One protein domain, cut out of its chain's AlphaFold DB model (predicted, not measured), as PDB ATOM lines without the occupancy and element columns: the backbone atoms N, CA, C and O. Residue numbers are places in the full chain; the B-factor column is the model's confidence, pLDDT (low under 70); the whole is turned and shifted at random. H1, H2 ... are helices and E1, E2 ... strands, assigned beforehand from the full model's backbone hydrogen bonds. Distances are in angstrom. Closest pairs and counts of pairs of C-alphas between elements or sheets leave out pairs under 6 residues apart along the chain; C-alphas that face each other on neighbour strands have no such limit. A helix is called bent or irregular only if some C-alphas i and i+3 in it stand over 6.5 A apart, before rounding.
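What this domain is: This is residues 20 to 207 of the 234 residues of an uncharacterized protein of Citrobacter freundii MGH 56 (UniProt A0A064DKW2). A twisted sheet of five strands is sandwiched between two layers of helices, with the long H2 and the shorter H3 over one face and H1 and H6 over the other. H4 sits beside H3, H5 lies past the end of E4, and residues 80 to 85, where H2 ends and its link begins, stick out free of the rest. The printed part has 188 residues with six named helices and five named strands, in the order H1 E1 H2 E2 E3 H3 H4 E4 H5 H6 E5; the sheet runs E4 E1 E3 E2 E5, antiparallel throughout, and the class is mixed, helices and strands. The whole is compact, with a radius of gyration of the C-alphas of 16.6 A and spans of 54 by 40 by 34 A.

Where its parts are: H1 is residues 20 to 35, 22.9 A long, and its first C-alpha, that of His 20, is at (-75.797, 37.212, 10.130). E1 follows at residues 38 to 47, 29.1 A. H2, the longest helix, is residues 58 to 81, 34.5 A, from C-alpha 58 at (-65.214, 27.649, 28.306) to C-alpha 81 at (-45.814, 4.853, 11.161). E2 is residues 93 to 100, 23.8 A, and E3 is residues 107 to 116, 29.5 A. H3 is residues 132 to 143, 16.5 A, and H4 is residues 149 to 154. E4 is residues 162 to 166, H5 is residues 167 to 172, and H6 is residues 175 to 186, 16.8 A. E5 is residues 200 to 202, ending with C-alpha 202 at (-67.224, 29.790, 13.537). H4 and H5 are irregular: C-alphas 150 and 153 are 7.4 A apart, and C-alphas 168 and 171 are 8.4 A apart.

How they stand to each other: In the sheet, E1 and E3 are antiparallel at 162 degrees, with N 42 and O 113 at 2.8 A. E2 and E3 form a hairpin, with N 95 and O 112 at 2.9 A. The edge strands are E4, with N 39 and O 165 of E1 and E4 at 2.8 A, and E5, with N 96 and O 201 of E2 and E5 at 2.8 A. E1, H2, E2 and E3, H3 H4, E4 are split strand-helix-strand units, two strands running the same way with another strand between them, and both crossovers are right-handed. The helices on both faces of the sheet make three layers. H2 is on the sheet at a height of 11.2 A and runs along the strands, at 24 degrees to E3 on the local plane. H6, on the opposite face, has a height of 8.4 A and runs along the strands, at 19 degrees to E3 on the local plane. H1 is on the sheet too; its closest C-alphas to E2 are those of Ala 32 and Asn 93, 6.2 A apart. H1 and H6 touch, closest at the C-alphas of Ile 22 and Glu 184, 5.7 A, at a shallow tilt of 34 degrees, only just short of steep, opposite ways. H2 touches H3 with residues 59 to 70 alone, closest at the C-alphas of Ala 66 and Ala 139, 5.0 A, at a steep tilt of 44 degrees. H3 and H4 touch about perpendicular, at 89 degrees, closest at the C-alphas of Ile 137 and Arg 152, 6.1 A. H4 and H5 only graze the sheet. H1 and H2 are apart. In H1, H2, H3 and H6 every O i to N i+4 pair is within hydrogen-bond range; H4 has 0 of 2, with 2 of 3 O i to N i+3 pairs, and H5 has 0 of 2, with 1 of 3.

The domain as a whole: The C-alphas of Gly 84 and Cys 103, the two farthest apart, are 55.7 A from each other. The printed part has no cut. The links H2 to E2, E3 to H3 and H6 to E5 are long. The mean pLDDT of the printed part is 92.8, and residues 103 to 104 and 205 to 207 are under 70.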
ATOM      1  N   HIS A  20     -77.233  37.127   9.885       91.00
ATOM      2  CA  HIS A  20     -75.797  37.212  10.130       91.00
ATOM      3  C   HIS A  20     -75.195  35.817  10.351       91.00
ATOM      4  O   HIS A  20     -74.108  35.526   9.854       91.00
ATOM      5  N   TYR A  21     -75.904  34.922  11.045       93.50
ATOM      6  CA  TYR A  21     -75.423  33.559  11.279       93.50
ATOM      7  C   TYR A  21     -75.380  32.772   9.979       93.50
ATOM      8  O   TYR A  21     -74.354  32.172   9.682       93.50
ATOM      9  N   ILE A  22     -76.447  32.836   9.181       91.94
ATOM     10  CA  ILE A  22     -76.524  32.162   7.878       91.94
ATOM     11  C   ILE A  22     -75.374  32.612   6.973       91.94
ATOM     12  O   ILE A  22     -74.639  31.774   6.447       91.94
ATOM     13  N   TYR A  23     -75.156  33.926   6.859       91.75
ATOM     14  CA  TYR A  23     -74.054  34.483   6.078       91.75
ATOM     15  C   TYR A  23     -72.696  33.955   6.560       91.75
ATOM     16  O   TYR A  23     -71.894  33.449   5.770       91.75
ATOM     17  N   ARG A  24     -72.448  34.012   7.876       94.25
ATOM     18  CA  ARG A  24     -71.203  33.525   8.486       94.25
ATOM     19  C   ARG A  24     -71.005  32.028   8.257       94.25
ATOM     20  O   ARG A  24     -69.895  31.623   7.932       94.25
ATOM     21  N   PHE A  25     -72.052  31.216   8.380       95.00
ATOM     22  CA  PHE A  25     -71.985  29.770   8.164       95.00
ATOM     23  C   PHE A  25     -71.668  29.433   6.713       95.00
ATOM     24  O   PHE A  25     -70.726  28.684   6.456       95.00
ATOM     25  N   GLY A  26     -72.386  30.043   5.767       94.25
ATOM     26  CA  GLY A  26     -72.133  29.856   4.342       94.25
ATOM     27  C   GLY A  26     -70.723  30.295   3.942       94.25
ATOM     28  O   GLY A  26     -70.056  29.602   3.176       94.25
ATOM     29  N   SER A  27     -70.231  31.415   4.481       93.62
ATOM     30  CA  SER A  27     -68.849  31.863   4.268       93.62
ATOM     31  C   SER A  27     -67.836  30.855   4.829       93.62
ATOM     32  O   SER A  27     -66.943  30.418   4.106       93.62
ATOM     33  N   THR A  28     -68.009  30.396   6.074       95.94
ATOM     34  CA  THR A  28     -67.112  29.405   6.690       95.94
ATOM     35  C   THR A  28     -67.064  28.091   5.900       95.94
ATOM     36  O   THR A  28     -65.973  27.558   5.705       95.94
ATOM     37  N   ILE A  29     -68.201  27.581   5.408       95.81
ATOM     38  CA  ILE A  29     -68.242  26.346   4.599       95.81
ATOM     39  C   ILE A  29     -67.495  26.538   3.272       95.81
ATOM     40  O   ILE A  29     -66.683  25.693   2.895       95.81
ATOM     41  N   ARG A  30     -67.719  27.659   2.573       93.75
ATOM     42  CA  ARG A  30     -67.009  27.965   1.319       93.75
ATOM     43  C   ARG A  30     -65.502  28.098   1.535       93.75
ATOM     44  O   ARG A  30     -64.728  27.560   0.750       93.75
ATOM     45  N   ASN A  31     -65.081  28.728   2.629       92.81
ATOM     46  CA  ASN A  31     -63.664  28.833   2.978       92.81
ATOM     47  C   ASN A  31     -63.043  27.463   3.287       92.81
ATOM     48  O   ASN A  31     -61.943  27.171   2.823       92.81
ATOM     49  N   ALA A  32     -63.770  26.585   3.983       95.06
ATOM     50  CA  ALA A  32     -63.325  25.213   4.207       95.06
ATOM     51  C   ALA A  32     -63.134  24.445   2.883       95.06
ATOM     52  O   ALA A  32     -62.156  23.719   2.737       95.06
ATOM     53  N   LEU A  33     -64.008  24.656   1.889       94.44
ATOM     54  CA  LEU A  33     -63.891  24.069   0.541       94.44
ATOM     55  C   LEU A  33     -62.726  24.630  -0.289       94.44
ATOM     56  O   LEU A  33     -62.216  23.952  -1.185       94.44
ATOM     57  N   ILE A  34     -62.302  25.871  -0.034       92.50
ATOM     58  CA  ILE A  34     -61.109  26.443  -0.674       92.50
ATOM     59  C   ILE A  34     -59.860  25.676  -0.225       92.50
ATOM     60  O   ILE A  34     -59.009  25.363  -1.057       92.50
ATOM     61  N   ILE A  35     -59.793  25.334   1.063       91.31
ATOM     62  CA  ILE A  35     -58.635  24.695   1.705       91.31
ATOM     63  C   ILE A  35     -58.641  23.190   1.485       91.31
ATOM     64  O   ILE A  35     -57.614  22.611   1.144       91.31
ATOM     65  N   HIS A  36     -59.811  22.573   1.636       95.00
ATOM     66  CA  HIS A  36     -60.032  21.147   1.449       95.00
ATOM     67  C   HIS A  36     -61.033  20.947   0.310       95.00
ATOM     68  O   HIS A  36     -62.244  20.917   0.551       95.00
ATOM     69  N   PRO A  37     -60.565  20.788  -0.946       94.81
ATOM     70  CA  PRO A  37     -61.454  20.595  -2.091       94.81
ATOM     71  C   PRO A  37     -62.375  19.385  -1.940       94.81
ATOM     72  O   PRO A  37     -63.473  19.394  -2.483       94.81
ATOM     73  N   ARG A  38     -61.943  18.357  -1.202       96.75
ATOM     74  CA  ARG A  38     -62.779  17.253  -0.724       96.75
ATOM     75  C   ARG A  38     -63.010  17.479   0.764       96.75
ATOM     76  O   ARG A  38     -62.068  17.396   1.546       96.75
ATOM     77  N   LEU A  39     -64.241  17.785   1.155       97.19
ATOM     78  CA  LEU A  39     -64.592  18.166   2.522       97.19
ATOM     79  C   LEU A  39     -65.515  17.123   3.151       97.19
ATOM     80  O   LEU A  39     -66.547  16.765   2.580       97.19
ATOM     81  N   LEU A  40     -65.171  16.678   4.356       98.06
ATOM     82  CA  LEU A  40     -66.068  15.925   5.226       98.06
ATOM     83  C   LEU A  40     -66.617  16.870   6.299       98.06
ATOM     84  O   LEU A  40     -65.863  17.319   7.158       98.06
ATOM     85  N   ALA A  41     -67.921  17.143   6.279       98.12
ATOM     86  CA  ALA A  41     -68.608  17.902   7.322       98.12
ATOM     87  C   ALA A  41     -69.464  16.974   8.198       98.12
ATOM     88  O   ALA A  41     -70.190  16.120   7.688       98.12
ATOM     89  N   ILE A  42     -69.386  17.135   9.519       98.38
ATOM     90  CA  ILE A  42     -70.085  16.309  10.508       98.38
ATOM     91  C   ILE A  42     -70.828  17.210  11.495       98.38
ATOM     92  O   ILE A  42     -70.209  17.979  12.228       98.38
ATOM     93  N   ARG A  43     -72.156  17.073  11.553       97.88
ATOM     94  CA  ARG A  43     -73.027  17.697  12.552       97.88
ATOM     95  C   ARG A  43     -73.050  16.844  13.817       97.88
ATOM     96  O   ARG A  43     -73.371  15.660  13.749       97.88
ATOM     97  N   ILE A  44     -72.798  17.454  14.967       98.38
ATOM     98  CA  ILE A  44     -72.892  16.838  16.294       98.38
ATOM     99  C   ILE A  44     -73.619  17.760  17.272       98.38
ATOM    100  O   ILE A  44     -73.588  18.981  17.117       98.38
ATOM    101  N   ASP A  45     -74.226  17.165  18.294       97.81
ATOM    102  CA  ASP A  45     -74.781  17.875  19.442       97.81
ATOM    103  C   ASP A  45     -73.979  17.535  20.684       97.81
ATOM    104  O   ASP A  45     -73.838  16.365  21.035       97.81
ATOM    105  N   LEU A  46     -73.473  18.568  21.345       98.19
ATOM    106  CA  LEU A  46     -72.715  18.450  22.578       98.19
ATOM    107  C   LEU A  46     -73.625  18.809  23.745       98.19
ATOM    108  O   LEU A  46     -74.141  19.928  23.821       98.19
ATOM    109  N   ARG A  47     -73.828  17.840  24.630       96.88
ATOM    110  CA  ARG A  47     -74.656  17.958  25.827       96.88
ATOM    111  C   ARG A  47     -73.776  17.966  27.063       96.88
ATOM    112  O   ARG A  47     -72.690  17.382  27.070       96.88
ATOM    113  N   PHE A  48     -74.277  18.611  28.100       96.19
ATOM    114  CA  PHE A  48     -73.686  18.572  29.424       96.19
ATOM    115  C   PHE A  48     -74.384  17.507  30.282       96.19
ATOM    116  O   PHE A  48     -75.556  17.216  30.024       96.19
ATOM    117  N   PRO A  49     -73.684  16.920  31.267       94.06
ATOM    118  CA  PRO A  49     -74.330  16.251  32.392       94.06
ATOM    119  C   PRO A  49     -75.307  17.186  33.110       94.06
ATOM    120  O   PRO A  49     -75.179  18.408  33.030       94.06
ATOM    121  N   ASP A  50     -76.271  16.605  33.814       89.50
ATOM    122  CA  ASP A  50     -77.335  17.361  34.479       89.50
ATOM    123  C   ASP A  50     -76.831  18.203  35.659       89.50
ATOM    124  O   ASP A  50     -77.365  19.277  35.915       89.50
ATOM    125  N   ASP A  51     -75.774  17.742  36.319       89.06
ATOM    126  CA  ASP A  51     -75.083  18.359  37.453       89.06
ATOM    127  C   ASP A  51     -73.899  19.253  37.034       89.06
ATOM    128  O   ASP A  51     -73.134  19.724  37.872       89.06
ATOM    129  N   TYR A  52     -73.717  19.495  35.734       91.31
ATOM    130  CA  TYR A  52     -72.566  20.241  35.237       91.31
ATOM    131  C   TYR A  52     -72.799  21.757  35.242       91.31
ATOM    132  O   TYR A  52     -73.654  22.281  34.522       91.31
ATOM    133  N   GLU A  53     -71.944  22.491  35.952       90.81
ATOM    134  CA  GLU A  53     -71.961  23.955  35.962       90.81
ATOM    135  C   GLU A  53     -71.340  24.555  34.688       90.81
ATOM    136  O   GLU A  53     -70.138  24.466  34.413       90.81
ATOM    137  N   VAL A  54     -72.173  25.204  33.869       91.75
ATOM    138  CA  VAL A  54     -71.750  25.757  32.575       91.75
ATOM    139  C   VAL A  54     -71.156  27.161  32.726       91.75
ATOM    140  O   VAL A  54     -71.863  28.167  32.731       91.75
ATOM    141  N   GLU A  55     -69.825  27.250  32.724       92.88
ATOM    142  CA  GLU A  55     -69.091  28.523  32.724       92.88
ATOM    143  C   GLU A  55     -68.982  29.125  31.302       92.88
ATOM    144  O   GLU A  55     -68.017  28.913  30.551       92.88
ATOM    145  N   GLY A  56     -70.007  29.881  30.898       92.44
ATOM    146  CA  GLY A  56     -70.032  30.608  29.626       92.44
ATOM    147  C   GLY A  56     -69.835  29.697  28.406       92.44
ATOM    148  O   GLY A  56     -70.670  28.847  28.113       92.44
ATOM    149  N   ASN A  57     -68.733  29.899  27.672       95.69
ATOM    150  CA  ASN A  57     -68.329  29.075  26.520       95.69
ATOM    151  C   ASN A  57     -66.976  28.371  26.728       95.69
ATOM    152  O   ASN A  57     -66.314  27.990  25.760       95.69
ATOM    153  N   LYS A  58     -66.525  28.228  27.979       96.38
ATOM    154  CA  LYS A  58     -65.214  27.649  28.306       96.38
ATOM    155  C   LYS A  58     -65.089  26.209  27.809       96.38
ATOM    156  O   LYS A  58     -64.132  25.906  27.102       96.38
ATOM    157  N   ALA A  59     -66.106  25.379  28.052       97.56
ATOM    158  CA  ALA A  59     -66.149  23.998  27.565       97.56
ATOM    159  C   ALA A  59     -66.040  23.910  26.032       97.56
ATOM    160  O   ALA A  59     -65.286  23.092  25.516       97.56
ATOM    161  N   MET A  60     -66.710  24.801  25.289       97.94
ATOM    162  CA  MET A  60     -66.599  24.855  23.826       97.94
ATOM    163  C   MET A  60     -65.184  25.239  23.360       97.94
ATOM    164  O   MET A  60     -64.651  24.633  22.432       97.94
ATOM    165  N   LYS A  61     -64.535  26.214  24.015       96.88
ATOM    166  CA  LYS A  61     -63.137  26.573  23.712       96.88
ATOM    167  C   LYS A  61     -62.196  25.389  23.964       96.88
ATOM    168  O   LYS A  61     -61.386  25.061  23.099       96.88
ATOM    169  N   SER A  62     -62.341  24.730  25.113       98.19
ATOM    170  CA  SER A  62     -61.570  23.536  25.472       98.19
ATOM    171  C   SER A  62     -61.819  22.381  24.506       98.19
ATOM    172  O   SER A  62     -60.870  21.706  24.119       98.19
ATOM    173  N   PHE A  63     -63.058  22.191  24.053       98.62
ATOM    174  CA  PHE A  63     -63.416  21.190  23.053       98.62
ATOM    175  C   PHE A  63     -62.708  21.427  21.720       98.62
ATOM    176  O   PHE A  63     -62.054  20.520  21.211       98.62
ATOM    177  N   MET A  64     -62.769  22.647  21.181       98.12
ATOM    178  CA  MET A  64     -62.100  22.969  19.917       98.12
ATOM    179  C   MET A  64     -60.581  22.777  20.017       98.12
ATOM    180  O   MET A  64     -59.979  22.177  19.129       98.12
ATOM    181  N   ALA A  65     -59.963  23.197  21.126       97.00
ATOM    182  CA  ALA A  65     -58.544  22.946  21.379       97.00
ATOM    183  C   ALA A  65     -58.230  21.438  21.467       97.00
ATOM    184  O   ALA A  65     -57.250  20.965  20.888       97.00
ATOM    185  N   ALA A  66     -59.088  20.672  22.145       98.31
ATOM    186  CA  ALA A  66     -58.951  19.234  22.321       98.31
ATOM    187  C   ALA A  66     -59.081  18.453  21.003       98.31
ATOM    188  O   ALA A  66     -58.332  17.489  20.815       98.31
ATOM    189  N   VAL A  67     -59.991  18.848  20.102       98.50
ATOM    190  CA  VAL A  67     -60.124  18.251  18.762       98.50
ATOM    191  C   VAL A  67     -58.877  18.556  17.937       98.50
ATOM    192  O   VAL A  67     -58.245  17.623  17.447       98.50
ATOM    193  N   THR A  68     -58.471  19.826  17.841       97.44
ATOM    194  CA  THR A  68     -57.289  20.239  17.067       97.44
ATOM    195  C   THR A  68     -56.025  19.509  17.522       97.44
ATOM    196  O   THR A  68     -55.336  18.906  16.705       97.44
ATOM    197  N   SER A  69     -55.758  19.467  18.831       97.31
ATOM    198  CA  SER A  69     -54.592  18.762  19.384       97.31
ATOM    199  C   SER A  69     -54.588  17.263  19.047       97.31
ATOM    200  O   SER A  69     -53.546  16.701  18.710       97.31
ATOM    201  N   ARG A  70     -55.755  16.605  19.082       98.06
ATOM    202  CA  ARG A  70     -55.870  15.179  18.740       98.06
ATOM    203  C   ARG A  70     -55.706  14.919  17.242       98.06
ATOM    204  O   ARG A  70     -55.148  13.884  16.878       98.06
ATOM    205  N   LEU A  71     -56.174  15.825  16.380       97.75
ATOM    206  CA  LEU A  71     -55.946  15.742  14.933       97.75
ATOM    207  C   LEU A  71     -54.454  15.858  14.606       97.75
ATOM    208  O   LEU A  71     -53.939  15.020  13.867       97.75
ATOM    209  N   GLU A  72     -53.760  16.820  15.217       96.88
ATOM    210  CA  GLU A  72     -52.306  16.987  15.099       96.88
ATOM    211  C   GLU A  72     -51.558  15.729  15.543       96.88
ATOM    212  O   GLU A  72     -50.782  15.150  14.780       96.88
ATOM    213  N   ALA A  73     -51.840  15.238  16.753       96.88
ATOM    214  CA  ALA A  73     -51.207  14.031  17.275       96.88
ATOM    215  C   ALA A  73     -51.409  12.828  16.337       96.88
ATOM    216  O   ALA A  73     -50.458  12.101  16.042       96.88
ATOM    217  N   ARG A  74     -52.629  12.650  15.812       96.50
ATOM    218  CA  ARG A  74     -52.955  11.580  14.860       96.50
ATOM    219  C   ARG A  74     -52.213  11.735  13.534       96.50
ATOM    220  O   ARG A  74     -51.752  10.735  12.987       96.50
ATOM    221  N   TYR A  75     -52.109  12.953  13.006       96.38
ATOM    222  CA  TYR A  75     -51.371  13.228  11.776       96.38
ATOM    223  C   TYR A  75     -49.892  12.850  11.927       96.38
ATOM    224  O   TYR A  75     -49.372  12.057  11.140       96.38
ATOM    225  N   TRP A  76     -49.237  13.323  12.991       96.00
ATOM    226  CA  TRP A  76     -47.827  13.020  13.247       96.00
ATOM    227  C   TRP A  76     -47.581  11.544  13.547       96.00
ATOM    228  O   TRP A  76     -46.577  10.995  13.100       96.00
ATOM    229  N   GLN A  77     -48.499  10.877  14.250       95.75
ATOM    230  CA  GLN A  77     -48.444   9.428  14.427       95.75
ATOM    231  C   GLN A  77     -48.476   8.715  13.070       95.75
ATOM    232  O   GLN A  77     -47.566   7.946  12.778       95.75
ATOM    233  N   LYS A  78     -49.464   9.013  12.214       94.50
ATOM    234  CA  LYS A  78     -49.577   8.397  10.882       94.50
ATOM    235  C   LYS A  78     -48.344   8.641  10.017       94.50
ATOM    236  O   LYS A  78     -47.933   7.724   9.313       94.50
ATOM    237  N   LYS A  79     -47.766   9.846  10.068       94.38
ATOM    238  CA  LYS A  79     -46.551  10.196   9.320       94.38
ATOM    239  C   LYS A  79     -45.349   9.357   9.765       94.38
ATOM    240  O   LYS A  79     -44.597   8.894   8.919       94.38
ATOM    241  N   ARG A  80     -45.196   9.120  11.073       95.56
ATOM    242  CA  ARG A  80     -44.120   8.274  11.622       95.56
ATOM    243  C   ARG A  80     -44.308   6.795  11.292       95.56
ATOM    244  O   ARG A  80     -43.345   6.128  10.949       95.56
ATOM    245  N   THR A  81     -45.536   6.284  11.381       95.94
ATOM    246  CA  THR A  81     -45.814   4.853  11.161       95.94
ATOM    247  C   THR A  81     -45.896   4.462   9.685       95.94
ATOM    248  O   THR A  81     -46.004   3.280   9.384       95.94
ATOM    249  N   ASN A  82     -45.911   5.426   8.760       93.69
ATOM    250  CA  ASN A  82     -46.016   5.177   7.322       93.69
ATOM    251  C   ASN A  82     -44.922   5.936   6.547       93.69
ATOM    252  O   ASN A  82     -45.248   6.836   5.766       93.69
ATOM    253  N   PRO A  83     -43.633   5.611   6.759       91.56
ATOM    254  CA  PRO A  83     -42.542   6.262   6.041       91.56
ATOM    255  C   PRO A  83     -42.705   6.071   4.525       91.56
ATOM    256  O   PRO A  83     -43.146   5.023   4.059       91.56
ATOM    257  N   GLY A  84     -42.412   7.120   3.755       89.44
ATOM    258  CA  GLY A  84     -42.544   7.123   2.292       89.44
ATOM    259  C   GLY A  84     -43.978   7.230   1.755       89.44
ATOM    260  O   GLY A  84     -44.154   7.474   0.564       89.44
ATOM    261  N   LYS A  85     -45.016   7.113   2.596       92.19
ATOM    262  CA  LYS A  85     -46.410   7.304   2.166       92.19
ATOM    263  C   LYS A  85     -46.856   8.745   2.375       92.19
ATOM    264  O   LYS A  85     -46.578   9.365   3.402       92.19
ATOM    265  N   HIS A  86     -47.622   9.260   1.418       91.19
ATOM    266  CA  HIS A  86     -48.277  10.547   1.579       91.19
ATOM    267  C   HIS A  86     -49.380  10.446   2.645       91.19
ATOM    268  O   HIS A  86     -50.281   9.613   2.551       91.19
ATOM    269  N   VAL A  87     -49.304  11.293   3.672       93.94
ATOM    270  CA  VAL A  87     -50.319  11.401   4.727       93.94
ATOM    271  C   VAL A  87     -50.993  12.756   4.591       93.94
ATOM    272  O   VAL A  87     -50.341  13.790   4.707       93.94
ATOM    273  N   HIS A  88     -52.306  12.757   4.372       93.94
ATOM    274  CA  HIS A  88     -53.071  13.993   4.252       93.94
ATOM    275  C   HIS A  88     -53.257  14.669   5.615       93.94
ATOM    276  O   HIS A  88     -53.684  14.045   6.592       93.94
ATOM    277  N   TYR A  89     -52.962  15.965   5.662       94.38
ATOM    278  CA  TYR A  89     -53.243  16.830   6.802       94.38
ATOM    279  C   TYR A  89     -54.695  17.331   6.762       94.38
ATOM    280  O   TYR A  89     -55.282  17.472   5.688       94.38
ATOM    281  N   THR A  90     -55.276  17.631   7.926       95.25
ATOM    282  CA  THR A  90     -56.570  18.316   8.017       95.25
ATOM    283  C   THR A  90     -56.449  19.558   8.886       95.25
ATOM    284  O   THR A  90     -56.109  19.479  10.061       95.25
ATOM    285  N   GLU A  91     -56.808  20.710   8.331       92.94
ATOM    286  CA  GLU A  91     -57.117  21.887   9.136       92.94
ATOM    287  C   GLU A  91     -58.569  21.776   9.602       92.94
ATOM    288  O   GLU A  91     -59.448  21.492   8.788       92.94
ATOM    289  N   LEU A  92     -58.822  21.952  10.900       96.50
ATOM    290  CA  LEU A  92     -60.177  21.912  11.439       96.50
ATOM    291  C   LEU A  92     -60.902  23.225  11.136       96.50
ATOM    292  O   LEU A  92     -60.525  24.280  11.651       96.50
ATOM    293  N   ASN A  93     -62.004  23.139  10.395       97.38
ATOM    294  CA  ASN A  93     -62.987  24.212  10.326       97.38
ATOM    295  C   ASN A  93     -64.233  23.840  11.116       97.38
ATOM    296  O   ASN A  93     -64.580  22.668  11.244       97.38
ATOM    297  N   TYR A  94     -64.904  24.835  11.684       98.00
ATOM    298  CA  TYR A  94     -66.066  24.571  12.514       98.00
ATOM    299  C   TYR A  94     -67.084  25.702  12.509       98.00
ATOM    300  O   TYR A  94     -66.766  26.872  12.296       98.00
ATOM    301  N   ILE A  95     -68.313  25.321  12.832       98.25
ATOM    302  CA  ILE A  95     -69.434  26.185  13.182       98.25
ATOM    303  C   ILE A  95     -70.017  25.636  14.479       98.25
ATOM    304  O   ILE A  95     -70.178  24.427  14.610       98.25
ATOM    305  N   TRP A  96     -70.368  26.490  15.430       97.94
ATOM    306  CA  TRP A  96     -71.148  26.099  16.594       97.94
ATOM    307  C   TRP A  96     -72.178  27.163  16.945       97.94
ATOM    308  O   TRP A  96     -71.951  28.359  16.771       97.94
ATOM    309  N   VAL A  97     -73.299  26.718  17.496       96.88
ATOM    310  CA  VAL A  97     -74.300  27.574  18.132       96.88
ATOM    311  C   VAL A  97     -74.627  27.035  19.511       96.88
ATOM    312  O   VAL A  97     -74.671  25.824  19.713       96.88
ATOM    313  N   ARG A  98     -74.860  27.945  20.450       95.19
ATOM    314  CA  ARG A  98     -75.332  27.651  21.802       95.19
ATOM    315  C   ARG A  98     -76.850  27.757  21.810       95.19
ATOM    316  O   ARG A  98     -77.392  28.777  21.385       95.19
ATOM    317  N   GLU A  99     -77.520  26.709  22.259       92.06
ATOM    318  CA  GLU A  99     -78.968  26.675  22.444       92.06
ATOM    319  C   GLU A  99     -79.314  26.369  23.893       92.06
ATOM    320  O   GLU A  99     -78.510  25.803  24.634       92.06
ATOM    321  N   HIS A 100     -80.525  26.760  24.268       88.25
ATOM    322  CA  HIS A 100     -81.161  26.333  25.501       88.25
ATOM    323  C   HIS A 100     -82.322  25.392  25.169       88.25
ATOM    324  O   HIS A 100     -82.958  25.507  24.114       88.25
ATOM    325  N   ASN A 101     -82.607  24.445  26.061       80.88
ATOM    326  CA  ASN A 101     -83.855  23.689  26.012       80.88
ATOM    327  C   ASN A 101     -85.067  24.634  26.147       80.88
ATOM    328  O   ASN A 101     -84.934  25.805  26.497       80.88
ATOM    329  N   ARG A 102     -86.277  24.125  25.876       70.19
ATOM    330  CA  ARG A 102     -87.509  24.941  25.925       70.19
ATOM    331  C   ARG A 102     -87.742  25.604  27.288       70.19
ATOM    332  O   ARG A 102     -88.301  26.686  27.333       70.19
ATOM    333  N   CYS A 103     -87.284  24.970  28.366       67.94
ATOM    334  CA  CYS A 103     -87.375  25.491  29.731       67.94
ATOM    335  C   CYS A 103     -86.261  26.498  30.080       67.94
ATOM    336  O   CYS A 103     -86.184  26.937  31.220       67.94
ATOM    337  N   GLY A 104     -85.355  26.819  29.148       65.94
ATOM    338  CA  GLY A 104     -84.262  27.780  29.333       65.94
ATOM    339  C   GLY A 104     -83.093  27.301  30.204       65.94
ATOM    340  O   GLY A 104     -82.036  27.930  30.195       65.94
ATOM    341  N   SER A 105     -83.240  26.189  30.924       73.06
ATOM    342  CA  SER A 105     -82.314  25.743  31.970       73.06
ATOM    343  C   SER A 105     -81.113  24.940  31.468       73.06
ATOM    344  O   SER A 105     -80.017  25.090  31.999       73.06
ATOM    345  N   LYS A 106     -81.283  24.105  30.436       86.31
ATOM    346  CA  LYS A 106     -80.206  23.234  29.936       86.31
ATOM    347  C   LYS A 106     -79.595  23.800  28.668       86.31
ATOM    348  O   LYS A 106     -80.287  23.985  27.669       86.31
ATOM    349  N   VAL A 107     -78.290  24.037  28.719       91.88
ATOM    350  CA  VAL A 107     -77.483  24.484  27.584       91.88
ATOM    351  C   VAL A 107     -77.035  23.273  26.775       91.88
ATOM    352  O   VAL A 107     -76.666  22.244  27.332       91.88
ATOM    353  N   HIS A 108     -76.986  23.407  25.458       94.75
ATOM    354  CA  HIS A 108     -76.292  22.466  24.584       94.75
ATOM    355  C   HIS A 108     -75.724  23.198  23.372       94.75
ATOM    356  O   HIS A 108     -76.116  24.326  23.058       94.75
ATOM    357  N   TYR A 109     -74.786  22.558  22.680       97.38
ATOM    358  CA  TYR A 109     -74.237  23.098  21.442       97.38
ATOM    359  C   TYR A 109     -74.622  22.241  20.251       97.38
ATOM    360  O   TYR A 109     -74.447  21.028  20.284       97.38
ATOM    361  N   HIS A 110     -75.062  22.884  19.173       97.25
ATOM    362  CA  HIS A 110     -75.057  22.269  17.848       97.25
ATOM    363  C   HIS A 110     -73.772  22.684  17.149       97.25
ATOM    364  O   HIS A 110     -73.470  23.877  17.076       97.25
ATOM    365  N   VAL A 111     -73.018  21.716  16.643       98.50
ATOM    366  CA  VAL A 111     -71.699  21.936  16.048       98.50
ATOM    367  C   VAL A 111     -71.635  21.257  14.691       98.50
ATOM    368  O   VAL A 111     -72.118  20.142  14.529       98.50
ATOM    369  N   VAL A 112     -71.011  21.914  13.722       98.56
ATOM    370  CA  VAL A 112     -70.551  21.300  12.477       98.56
ATOM    371  C   VAL A 112     -69.034  21.362  12.476       98.56
ATOM    372  O   VAL A 112     -68.463  22.447  12.552       98.56
ATOM    373  N   LEU A 113     -68.390  20.202  12.409       98.62
ATOM    374  CA  LEU A 113     -66.944  20.068  12.252       98.62
ATOM    375  C   LEU A 113     -66.636  19.685  10.808       98.62
ATOM    376  O   LEU A 113     -67.305  18.827  10.242       98.62
ATOM    377  N   MET A 114     -65.633  20.317  10.221       98.44
ATOM    378  CA  MET A 114     -65.260  20.186   8.820       98.44
ATOM    379  C   MET A 114     -63.788  19.795   8.725       98.44
ATOM    380  O   MET A 114     -62.924  20.431   9.333       98.44
ATOM    381  N   PHE A 115     -63.526  18.734   7.969       98.31
ATOM    382  CA  PHE A 115     -62.228  18.081   7.852       98.31
ATOM    383  C   PHE A 115     -61.862  17.868   6.384       98.31
ATOM    384  O   PHE A 115     -62.741  17.768   5.524       98.31
ATOM    385  N   ASN A 116     -60.570  17.692   6.118       97.81
ATOM    386  CA  ASN A 116     -60.087  17.183   4.845       97.81
ATOM    387  C   ASN A 116     -60.627  15.763   4.604       97.81
ATOM    388  O   ASN A 116     -60.307  14.830   5.348       97.81
ATOM    389  N   GLY A 117     -61.418  15.602   3.547       96.88
ATOM    390  CA  GLY A 117     -62.003  14.333   3.126       96.88
ATOM    391  C   GLY A 117     -60.964  13.296   2.689       96.88
ATOM    392  O   GLY A 117     -61.220  12.100   2.805       96.88
ATOM    393  N   ASP A 118     -59.776  13.728   2.261       95.69
ATOM    394  CA  ASP A 118     -58.669  12.825   1.920       95.69
ATOM    395  C   ASP A 118     -57.945  12.305   3.172       95.69
ATOM    396  O   ASP A 118     -57.423  11.190   3.192       95.69
ATOM    397  N   ALA A 119     -57.968  13.071   4.269       95.69
ATOM    398  CA  ALA A 119     -57.481  12.609   5.569       95.69
ATOM    399  C   ALA A 119     -58.506  11.703   6.279       95.69
ATOM    400  O   ALA A 119     -58.130  10.753   6.980       95.69
ATOM    401  N   PHE A 120     -59.797  11.997   6.091       95.50
ATOM    402  CA  PHE A 120     -60.920  11.291   6.698       95.50
ATOM    403  C   PHE A 120     -62.040  11.055   5.685       95.50
ATOM    404  O   PHE A 120     -62.877  11.919   5.446       95.50
ATOM    405  N   ASN A 121     -62.123   9.832   5.161       88.19
ATOM    406  CA  ASN A 121     -63.213   9.457   4.259       88.19
ATOM    407  C   ASN A 121     -64.547   9.218   5.001       88.19
ATOM    408  O   ASN A 121     -65.618   9.237   4.397       88.19
ATOM    409  N   SER A 122     -64.528   8.957   6.314       92.81
ATOM    410  CA  SER A 122     -65.738   8.759   7.123       92.81
ATOM    411  C   SER A 122     -65.517   9.122   8.599       92.81
ATOM    412  O   SER A 122     -64.375   9.106   9.066       92.81
ATOM    413  N   PRO A 123     -66.596   9.410   9.358       93.31
ATOM    414  CA  PRO A 123     -66.532   9.519  10.822       93.31
ATOM    415  C   PRO A 123     -66.081   8.212  11.507       93.31
ATOM    416  O   PRO A 123     -65.428   8.236  12.550       93.31
ATOM    417  N   GLY A 124     -66.394   7.059  10.908       95.06
ATOM    418  CA  GLY A 124     -66.267   5.742  11.527       95.06
ATOM    419  C   GLY A 124     -67.474   5.350  12.387       95.06
ATOM    420  O   GLY A 124     -68.419   6.118  12.571       95.06
ATOM    421  N   ILE A 125     -67.437   4.119  12.898       94.69
ATOM    422  CA  ILE A 125     -68.515   3.505  13.685       94.69
ATOM    423  C   ILE A 125     -68.494   4.047  15.116       94.69
ATOM    424  O   ILE A 125     -67.445   4.075  15.755       94.69
ATOM    425  N   TYR A 126     -69.658   4.439  15.640       94.81
ATOM    426  CA  TYR A 126     -69.774   5.115  16.935       94.81
ATOM    427  C   TYR A 126     -69.136   4.352  18.105       94.81
ATOM    428  O   TYR A 126     -68.495   4.970  18.952       94.81
ATOM    429  N   TRP A 127     -69.267   3.027  18.147       94.31
ATOM    430  CA  TRP A 127     -68.734   2.200  19.237       94.31
ATOM    431  C   TRP A 127     -67.260   1.818  19.065       94.31
ATOM    432  O   TRP A 127     -66.600   1.457  20.038       94.31
ATOM    433  N   ASN A 128     -66.706   1.972  17.860       95.06
ATOM    434  CA  ASN A 128     -65.326   1.588  17.586       95.06
ATOM    435  C   ASN A 128     -64.357   2.663  18.086       95.06
ATOM    436  O   ASN A 128     -64.582   3.864  17.921       95.06
ATOM    437  N   LYS A 129     -63.235   2.224  18.657       94.00
ATOM    438  CA  LYS A 129     -62.153   3.113  19.092       94.00
ATOM    439  C   LYS A 129     -61.262   3.531  17.931       94.00
ATOM    440  O   LYS A 129     -61.186   2.864  16.904       94.00
ATOM    441  N   GLY A 130     -60.567   4.654  18.104       93.19
ATOM    442  CA  GLY A 130     -59.496   5.080  17.196       93.19
ATOM    443  C   GLY A 130     -59.954   5.656  15.851       93.19
ATOM    444  O   GLY A 130     -59.104   6.027  15.034       93.19
ATOM    445  N   ASN A 131     -61.262   5.782  15.614       96.25
ATOM    446  CA  ASN A 131     -61.814   6.524  14.479       96.25
ATOM    447  C   ASN A 131     -62.094   7.998  14.834       96.25
ATOM    448  O   ASN A 131     -61.801   8.456  15.941       96.25
ATOM    449  N   LEU A 132     -62.615   8.761  13.870       97.69
ATOM    450  CA  LEU A 132     -62.874  10.190  14.041       97.69
ATOM    451  C   LEU A 132     -64.013  10.450  15.043       97.69
ATOM    452  O   LEU A 132     -63.910  11.378  15.842       97.69
ATOM    453  N   THR A 133     -65.045   9.605  15.071       97.88
ATOM    454  CA  THR A 133     -66.111   9.660  16.082       97.88
ATOM    455  C   THR A 133     -65.555   9.508  17.497       97.88
ATOM    456  O   THR A 133     -65.842  10.335  18.361       97.88
ATOM    457  N   ASP A 134     -64.707   8.506  17.741       97.81
ATOM    458  CA  ASP A 134     -64.068   8.299  19.043       97.81
ATOM    459  C   ASP A 134     -63.174   9.481  19.443       97.81
ATOM    460  O   ASP A 134     -63.168   9.887  20.605       97.81
ATOM    461  N   LEU A 135     -62.467  10.081  18.479       98.19
ATOM    462  CA  LEU A 135     -61.666  11.288  18.695       98.19
ATOM    463  C   LEU A 135     -62.535  12.463  19.161       98.19
ATOM    464  O   LEU A 135     -62.195  13.105  20.155       98.19
ATOM    465  N   ILE A 136     -63.651  12.721  18.473       98.56
ATOM    466  CA  ILE A 136     -64.598  13.796  18.808       98.56
ATOM    467  C   ILE A 136     -65.191  13.568  20.201       98.56
ATOM    468  O   ILE A 136     -65.198  14.483  21.024       98.56
ATOM    469  N   ILE A 137     -65.633  12.343  20.499       98.56
ATOM    470  CA  ILE A 137     -66.211  12.001  21.803       98.56
ATOM    471  C   ILE A 137     -65.189  12.219  22.919       98.56
ATOM    472  O   ILE A 137     -65.462  12.935  23.881       98.56
ATOM    473  N   LYS A 138     -63.976  11.677  22.768       98.12
ATOM    474  CA  LYS A 138     -62.897  11.856  23.750       98.12
ATOM    475  C   LYS A 138     -62.499  13.320  23.922       98.12
ATOM    476  O   LYS A 138     -62.101  13.705  25.018       98.12
ATOM    477  N   ALA A 139     -62.578  14.133  22.868       98.50
ATOM    478  CA  ALA A 139     -62.327  15.566  22.965       98.50
ATOM    479  C   ALA A 139     -63.395  16.269  23.816       98.50
ATOM    480  O   ALA A 139     -63.040  17.101  24.649       98.50
ATOM    481  N   TRP A 140     -64.674  15.910  23.659       98.62
ATOM    482  CA  TRP A 140     -65.752  16.483  24.467       98.62
ATOM    483  C   TRP A 140     -65.654  16.076  25.936       98.62
ATOM    484  O   TRP A 140     -65.615  16.942  26.803       98.62
ATOM    485  N   LEU A 141     -65.495  14.781  26.218       98.12
ATOM    486  CA  LEU A 141     -65.342  14.297  27.596       98.12
ATOM    487  C   LEU A 141     -64.134  14.939  28.291       98.12
ATOM    488  O   LEU A 141     -64.232  15.398  29.425       98.12
ATOM    489  N   SER A 142     -63.019  15.080  27.569       97.94
ATOM    490  CA  SER A 142     -61.829  15.777  28.061       97.94
ATOM    491  C   SER A 142     -62.073  17.261  28.338       97.94
ATOM    492  O   SER A 142     -61.508  17.783  29.296       97.94
ATOM    493  N   ALA A 143     -62.887  17.946  27.529       97.88
ATOM    494  CA  ALA A 143     -63.235  19.349  27.748       97.88
ATOM    495  C   ALA A 143     -64.089  19.546  29.010       97.88
ATOM    496  O   ALA A 143     -63.968  20.578  29.665       97.88
ATOM    497  N   LEU A 144     -64.892  18.538  29.362       97.50
ATOM    498  CA  LEU A 144     -65.702  18.492  30.580       97.50
ATOM    499  C   LEU A 144     -64.964  17.893  31.787       97.50
ATOM    500  O   LEU A 144     -65.526  17.840  32.872       97.50
ATOM    501  N   ARG A 145     -63.717  17.431  31.612       96.44
ATOM    502  CA  ARG A 145     -62.936  16.702  32.634       96.44
ATOM    503  C   ARG A 145     -63.613  15.410  33.123       96.44
ATOM    504  O   ARG A 145     -63.366  14.961  34.237       96.44
ATOM    505  N   ILE A 146     -64.404  14.780  32.261       95.81
ATOM    506  CA  ILE A 146     -65.108  13.525  32.532       95.81
ATOM    507  C   ILE A 146     -64.304  12.357  31.959       95.81
ATOM    508  O   ILE A 146     -63.753  12.437  30.857       95.81
ATOM    509  N   LYS A 147     -64.246  11.254  32.707       92.19
ATOM    510  CA  LYS A 147     -63.613   9.998  32.288       92.19
ATOM    511  C   LYS A 147     -64.670   8.911  32.102       92.19
ATOM    512  O   LYS A 147     -65.713   8.943  32.741       92.19
ATOM    513  N   GLY A 148     -64.348   7.922  31.276       87.88
ATOM    514  CA  GLY A 148     -65.161   6.721  31.110       87.88
ATOM    515  C   GLY A 148     -66.098   6.761  29.903       87.88
ATOM    516  O   GLY A 148     -66.628   7.800  29.504       87.88
ATOM    517  N   ASP A 149     -66.273   5.593  29.294       89.06
ATOM    518  CA  ASP A 149     -67.060   5.422  28.075       89.06
ATOM    519  C   ASP A 149     -68.575   5.416  28.312       89.06
ATOM    520  O   ASP A 149     -69.346   5.559  27.363       89.06
ATOM    521  N   GLN A 150     -69.026   5.340  29.563       92.62
ATOM    522  CA  GLN A 150     -70.441   5.472  29.905       92.62
ATOM    523  C   GLN A 150     -71.013   6.853  29.528       92.62
ATOM    524  O   GLN A 150     -72.209   6.992  29.293       92.62
ATOM    525  N   HIS A 151     -70.159   7.873  29.371       95.31
ATOM    526  CA  HIS A 151     -70.571   9.236  29.020       95.31
ATOM    527  C   HIS A 151     -70.536   9.541  27.516       95.31
ATOM    528  O   HIS A 151     -70.783  10.680  27.115       95.31
ATOM    529  N   ARG A 152     -70.263   8.556  26.642       96.75
ATOM    530  CA  ARG A 152     -70.206   8.781  25.180       96.75
ATOM    531  C   ARG A 152     -71.480   9.432  24.629       96.75
ATOM    532  O   ARG A 152     -71.396  10.238  23.701       96.75
ATOM    533  N   GLY A 153     -72.635   9.139  25.236       96.50
ATOM    534  CA  GLY A 153     -73.941   9.697  24.871       96.50
ATOM    535  C   GLY A 153     -74.057  11.223  24.999       96.50
ATOM    536  O   GLY A 153     -74.977  11.808  24.430       96.50
ATOM    537  N   LEU A 154     -73.109  11.890  25.670       97.44
ATOM    538  CA  LEU A 154     -73.026  13.355  25.711       97.44
ATOM    539  C   LEU A 154     -72.694  13.976  24.346       97.44
ATOM    540  O   LEU A 154     -72.911  15.172  24.153       97.44
ATOM    541  N   VAL A 155     -72.192  13.180  23.396       98.19
ATOM    542  CA  VAL A 155     -72.040  13.577  21.993       98.19
ATOM    543  C   VAL A 155     -73.054  12.815  21.153       98.19
ATOM    544  O   VAL A 155     -72.918  11.614  20.910       98.19
ATOM    545  N   TYR A 156     -74.061  13.535  20.673       97.62
ATOM    546  CA  TYR A 156     -75.116  12.975  19.842       97.62
ATOM    547  C   TYR A 156     -74.881  13.290  18.361       97.62
ATOM    548  O   TYR A 156     -74.728  14.445  17.964       97.62
ATOM    549  N   PHE A 157     -74.890  12.254  17.527       97.19
ATOM    550  CA  PHE A 157     -74.816  12.369  16.073       97.19
ATOM    551  C   PHE A 157     -76.237  12.202  15.517       97.19
ATOM    552  O   PHE A 157     -76.791  11.108  15.619       97.19
ATOM    553  N   PRO A 158     -76.865  13.245  14.948       95.38
ATOM    554  CA  PRO A 158     -78.217  13.127  14.412       95.38
ATOM    555  C   PRO A 158     -78.266  12.203  13.196       95.38
ATOM    556  O   PRO A 158     -77.261  11.968  12.518       95.38
ATOM    557  N   LYS A 159     -79.479  11.777  12.834       92.62
ATOM    558  CA  LYS A 159     -79.736  11.156  11.529       92.62
ATOM    559  C   LYS A 159     -79.242  12.084  10.413       92.62
ATOM    560  O   LYS A 159     -79.539  13.276  10.450       92.62
ATOM    561  N   HIS A 160     -78.506  11.548   9.438       92.38
ATOM    562  CA  HIS A 160     -77.832  12.317   8.376       92.38
ATOM    563  C   HIS A 160     -76.862  13.382   8.925       92.38
ATOM    564  O   HIS A 160     -76.930  14.556   8.568       92.38
ATOM    565  N   SER A 161     -75.984  12.986   9.849       94.94
ATOM    566  CA  SER A 161     -74.970  13.863  10.447       94.94
ATOM    567  C   SER A 161     -73.809  14.199   9.516       94.94
ATOM    568  O   SER A 161     -73.108  15.168   9.776       94.94
ATOM    569  N   CYS A 162     -73.574  13.408   8.471       96.44
ATOM    570  CA  CYS A 162     -72.359  13.480   7.665       96.44
ATOM    571  C   CYS A 162     -72.653  13.924   6.236       96.44
ATOM    572  O   CYS A 162     -73.515  13.350   5.574       96.44
ATOM    573  N   TYR A 163     -71.864  14.879   5.758       96.50
ATOM    574  CA  TYR A 163     -71.963  15.471   4.432       96.50
ATOM    575  C   TYR A 163     -70.591  15.409   3.775       96.50
ATOM    576  O   TYR A 163     -69.585  15.777   4.384       96.50
ATOM    577  N   ARG A 164     -70.547  14.912   2.541       96.25
ATOM    578  CA  ARG A 164     -69.322  14.838   1.749       96.25
ATOM    579  C   ARG A 164     -69.474  15.780   0.581       96.25
ATOM    580  O   ARG A 164     -70.374  15.607  -0.229       96.25
ATOM    581  N   LEU A 165     -68.599  16.767   0.529       95.75
ATOM    582  CA  LEU A 165     -68.589  17.763  -0.523       95.75
ATOM    583  C   LEU A 165     -67.319  17.603  -1.335       95.75
ATOM    584  O   LEU A 165     -66.248  17.314  -0.795       95.75
ATOM    585  N   ASN A 166     -67.434  17.832  -2.631       95.19
ATOM    586  CA  ASN A 166     -66.284  17.989  -3.489       95.19
ATOM    587  C   ASN A 166     -66.480  19.256  -4.324       95.19
ATOM    588  O   ASN A 166     -67.488  19.446  -4.997       95.19
ATOM    589  N   ARG A 167     -65.506  20.164  -4.234       93.50
ATOM    590  CA  ARG A 167     -65.545  21.478  -4.877       93.50
ATOM    591  C   ARG A 167     -65.754  21.370  -6.387       93.50
ATOM    592  O   ARG A 167     -66.392  22.241  -6.961       93.50
ATOM    593  N   LYS A 168     -65.240  20.310  -7.024       91.94
ATOM    594  CA  LYS A 168     -65.355  20.107  -8.476       91.94
ATOM    595  C   LYS A 168     -66.785  19.819  -8.941       91.94
ATOM    596  O   LYS A 168     -67.096  20.100 -10.088       91.94
ATOM    597  N   ASN A 169     -67.632  19.252  -8.087       90.00
ATOM    598  CA  ASN A 169     -68.986  18.811  -8.435       90.00
ATOM    599  C   ASN A 169     -70.032  19.328  -7.432       90.00
ATOM    600  O   ASN A 169     -71.058  18.688  -7.213       90.00
ATOM    601  N   LEU A 170     -69.767  20.492  -6.824       86.19
ATOM    602  CA  LEU A 170     -70.598  21.057  -5.760       86.19
ATOM    603  C   LEU A 170     -72.051  21.275  -6.210       86.19
ATOM    604  O   LEU A 170     -72.962  20.967  -5.454       86.19
ATOM    605  N   GLY A 171     -72.254  21.742  -7.447       82.06
ATOM    606  CA  GLY A 171     -73.583  21.946  -8.040       82.06
ATOM    607  C   GLY A 171     -74.228  20.685  -8.625       82.06
ATOM    608  O   GLY A 171     -75.349  20.749  -9.108       82.06
ATOM    609  N   SER A 172     -73.533  19.545  -8.609       82.69
ATOM    610  CA  SER A 172     -74.020  18.278  -9.180       82.69
ATOM    611  C   SER A 172     -74.500  17.289  -8.117       82.69
ATOM    612  O   SER A 172     -74.946  16.196  -8.453       82.69
ATOM    613  N   THR A 173     -74.375  17.632  -6.832       87.06
ATOM    614  CA  THR A 173     -74.820  16.794  -5.713       87.06
ATOM    615  C   THR A 173     -75.666  17.629  -4.757       87.06
ATOM    616  O   THR A 173     -75.297  18.772  -4.489       87.06
ATOM    617  N   PRO A 174     -76.729  17.072  -4.156       91.69
ATOM    618  CA  PRO A 174     -77.563  17.811  -3.206       91.69
ATOM    619  C   PRO A 174     -76.893  17.992  -1.831       91.69
ATOM    620  O   PRO A 174     -77.508  18.482  -0.887       91.69
ATOM    621  N   GLU A 175     -75.635  17.574  -1.665       92.94
ATOM    622  CA  GLU A 175     -74.981  17.489  -0.358       92.94
ATOM    623  C   GLU A 175     -74.643  18.864   0.211       92.94
ATOM    624  O   GLU A 175     -74.686  19.041   1.432       92.94
ATOM    625  N   PHE A 176     -74.341  19.836  -0.655       93.69
ATOM    626  CA  PHE A 176     -74.132  21.219  -0.238       93.69
ATOM    627  C   PHE A 176     -75.436  21.822   0.283       93.69
ATOM    628  O   PHE A 176     -75.453  22.341   1.398       93.69
ATOM    629  N   ASP A 177     -76.533  21.663  -0.456       92.75
ATOM    630  CA  ASP A 177     -77.842  22.199  -0.077       92.75
ATOM    631  C   ASP A 177     -78.369  21.545   1.201       92.75
ATOM    632  O   ASP A 177     -78.820  22.231   2.116       92.75
ATOM    633  N   LYS A 178     -78.213  20.222   1.349       94.81
ATOM    634  CA  LYS A 178     -78.574  19.521   2.592       94.81
ATOM    635  C   LYS A 178     -77.740  19.984   3.791       94.81
ATOM    636  O   LYS A 178     -78.251  20.007   4.915       94.81
ATOM    637  N   LEU A 179     -76.457  20.311   3.596       95.50
ATOM    638  CA  LEU A 179     -75.626  20.887   4.657       95.50
ATOM    639  C   LEU A 179     -76.072  22.318   4.977       95.50
ATOM    640  O   LEU A 179     -76.198  22.655   6.155       95.50
ATOM    641  N   MET A 180     -76.336  23.133   3.953       94.12
ATOM    642  CA  MET A 180     -76.814  24.508   4.095       94.12
ATOM    643  C   MET A 180     -78.136  24.562   4.853       94.12
ATOM    644  O   MET A 180     -78.201  25.210   5.892       94.12
ATOM    645  N   GLN A 181     -79.124  23.761   4.461       92.62
ATOM    646  CA  GLN A 181     -80.395  23.633   5.174       92.62
ATOM    647  C   GLN A 181     -80.192  23.252   6.651       92.62
ATOM    648  O   GLN A 181     -80.866  23.764   7.550       92.62
ATOM    649  N   ARG A 182     -79.224  22.371   6.945       93.50
ATOM    650  CA  ARG A 182     -78.909  21.990   8.328       93.50
ATOM    651  C   ARG A 182     -78.347  23.161   9.137       93.50
ATOM    652  O   ARG A 182     -78.733  23.314  10.298       93.50
ATOM    653  N   VAL A 183     -77.434  23.953   8.573       93.81
ATOM    654  CA  VAL A 183     -76.843  25.105   9.281       93.81
ATOM    655  C   VAL A 183     -77.784  26.308   9.329       93.81
ATOM    656  O   VAL A 183     -77.772  27.042  10.314       93.81
ATOM    657  N   GLU A 184     -78.662  26.473   8.344       91.19
ATOM    658  CA  GLU A 184     -79.756  27.447   8.367       91.19
ATOM    659  C   GLU A 184     -80.691  27.162   9.538       91.19
ATOM    660  O   GLU A 184     -80.936  28.039  10.362       91.19
ATOM    661  N   TYR A 185     -81.088  25.901   9.733       89.88
ATOM    662  CA  TYR A 185     -81.880  25.515  10.899       89.88
ATOM    663  C   TYR A 185     -81.174  25.813  12.236       89.88
ATOM    664  O   TYR A 185     -81.822  26.125  13.237       89.88
ATOM    665  N   MET A 186     -79.839  25.751  12.282       92.44
ATOM    666  CA  MET A 186     -79.060  26.133  13.470       92.44
ATOM    667  C   MET A 186     -79.097  27.646  13.750       92.44
ATOM    668  O   MET A 186     -78.801  28.051  14.880       92.44
ATOM    669  N   ALA A 187     -79.460  28.473  12.765       90.38
ATOM    670  CA  ALA A 187     -79.565  29.929  12.867       90.38
ATOM    671  C   ALA A 187     -80.943  30.430  13.337       90.38
ATOM    672  O   ALA A 187     -81.108  31.637  13.525       90.38
ATOM    673  N   LYS A 188     -81.917  29.538  13.561       89.25
ATOM    674  CA  LYS A 188     -83.241  29.897  14.091       89.25
ATOM    675  C   LYS A 188     -83.141  30.655  15.427       89.25
ATOM    676  O   LYS A 188     -82.345  30.282  16.292       89.25
ATOM    677  N   HIS A 189     -83.987  31.663  15.634       84.81
ATOM    678  CA  HIS A 189     -84.003  32.485  16.851       84.81
ATOM    679  C   HIS A 189     -84.543  31.741  18.081       84.81
ATOM    680  O   HIS A 189     -84.003  31.893  19.171       84.81
ATOM    681  N   ARG A 190     -85.573  30.900  17.904       80.56
ATOM    682  CA  ARG A 190     -86.440  30.369  18.981       80.56
ATOM    683  C   ARG A 190     -85.764  29.669  20.169       80.56
ATOM    684  O   ARG A 190     -86.406  29.469  21.189       80.56
ATOM    685  N   SER A 191     -84.523  29.213  20.022       79.00
ATOM    686  CA  SER A 191     -83.771  28.511  21.075       79.00
ATOM    687  C   SER A 191     -82.445  29.192  21.422       79.00
ATOM    688  O   SER A 191     -81.613  28.611  22.122       79.00
ATOM    689  N   LYS A 192     -82.227  30.422  20.936       82.75
ATOM    690  CA  LYS A 192     -81.059  31.244  21.269       82.75
ATOM    691  C   LYS A 192     -81.423  32.227  22.366       82.75
ATOM    692  O   LYS A 192     -82.416  32.937  22.262       82.75
ATOM    693  N   LEU A 193     -80.554  32.324  23.363       80.38
ATOM    694  CA  LEU A 193     -80.538  33.463  24.269       80.38
ATOM    695  C   LEU A 193     -79.436  34.408  23.803       80.38
ATOM    696  O   LEU A 193     -78.249  34.080  23.890       80.38
ATOM    697  N   TYR A 194     -79.844  35.550  23.258       82.00
ATOM    698  CA  TYR A 194     -78.932  36.635  22.919       82.00
ATOM    699  C   TYR A 194     -78.636  37.440  24.183       82.00
ATOM    700  O   TYR A 194     -79.539  37.779  24.940       82.00
ATOM    701  N   GLY A 195     -77.362  37.716  24.438       79.31
ATOM    702  CA  GLY A 195     -76.944  38.427  25.639       79.31
ATOM    703  C   GLY A 195     -75.428  38.463  25.765       79.31
ATOM    704  O   GLY A 195     -74.707  38.360  24.774       79.31
ATOM    705  N   LYS A 196     -74.935  38.574  27.003       82.06
ATOM    706  CA  LYS A 196     -73.493  38.700  27.288       82.06
ATOM    707  C   LYS A 196     -72.677  37.492  26.816       82.06
ATOM    708  O   LYS A 196     -71.528  37.636  26.404       82.06
ATOM    709  N   ILE A 197     -73.255  36.290  26.864       88.00
ATOM    710  CA  ILE A 197     -72.595  35.072  26.391       88.00
ATOM    711  C   ILE A 197     -72.876  34.905  24.902       88.00
ATOM    712  O   ILE A 197     -74.020  34.783  24.475       88.00
ATOM    713  N   ARG A 198     -71.806  34.827  24.109       91.12
ATOM    714  CA  ARG A 198     -71.896  34.611  22.664       91.12
ATOM    715  C   ARG A 198     -72.668  33.327  22.339       91.12
ATOM    716  O   ARG A 198     -72.293  32.247  22.799       91.12
ATOM    717  N   SER A 199     -73.686  33.433  21.491       92.56
ATOM    718  CA  SER A 199     -74.563  32.325  21.088       92.56
ATOM    719  C   SER A 199     -74.118  31.584  19.818       92.56
ATOM    720  O   SER A 199     -74.743  30.593  19.443       92.56
ATOM    721  N   MET A 200     -73.039  32.024  19.164       94.44
ATOM    722  CA  MET A 200     -72.473  31.392  17.965       94.44
ATOM    723  C   MET A 200     -70.967  31.622  17.857       94.44
ATOM    724  O   MET A 200     -70.460  32.663  18.269       94.44
ATOM    725  N   GLY A 201     -70.246  30.683  17.256       94.38
ATOM    726  CA  GLY A 201     -68.895  30.916  16.765       94.38
ATOM    727  C   GLY A 201     -68.595  30.061  15.543       94.38
ATOM    728  O   GLY A 201     -69.150  28.980  15.368       94.38
ATOM    729  N   CYS A 202     -67.700  30.535  14.692       94.62
ATOM    730  CA  CYS A 202     -67.224  29.790  13.537       94.62
ATOM    731  C   CYS A 202     -65.757  30.123  13.265       94.62
ATOM    732  O   CYS A 202     -65.258  31.150  13.735       94.62
ATOM    733  N   SER A 203     -65.071  29.258  12.518       90.50
ATOM    734  CA  SER A 203     -63.738  29.571  12.005       90.50
ATOM    735  C   SER A 203     -63.799  30.842  11.160       90.50
ATOM    736  O   SER A 203     -64.649  30.962  10.271       90.50
ATOM    737  N   VAL A 204     -62.908  31.785  11.456       77.50
ATOM    738  CA  VAL A 204     -62.759  33.015  10.682       77.50
ATOM    739  C   VAL A 204     -61.679  32.777   9.631       77.50
ATOM    740  O   VAL A 204     -60.685  32.094   9.873       77.50
ATOM    741  N   TYR A 205     -61.924  33.278   8.426       62.16
ATOM    742  CA  TYR A 205     -60.883  33.456   7.427       62.16
ATOM    743  C   TYR A 205     -60.830  34.937   7.118       62.16
ATOM    744  O   TYR A 205     -61.712  35.489   6.472       62.16
ATOM    745  N   ASP A 206     -59.807  35.551   7.679       55.34
ATOM    746  CA  ASP A 206     -59.337  36.896   7.398       55.34
ATOM    747  C   ASP A 206     -57.877  36.725   6.951       55.34
ATOM    748  O   ASP A 206     -57.173  35.833   7.445       55.34
ATOM    749  N   GLU A 207     -57.421  37.535   5.996       52.06
ATOM    750  CA  GLU A 207     -56.026  37.580   5.539       52.06
ATOM    751  C   GLU A 207     -55.021  37.640   6.698       52.06
ATOM    752  O   GLU A 207     -53.959  37.017   6.649       52.06
TER     753      GLU A 207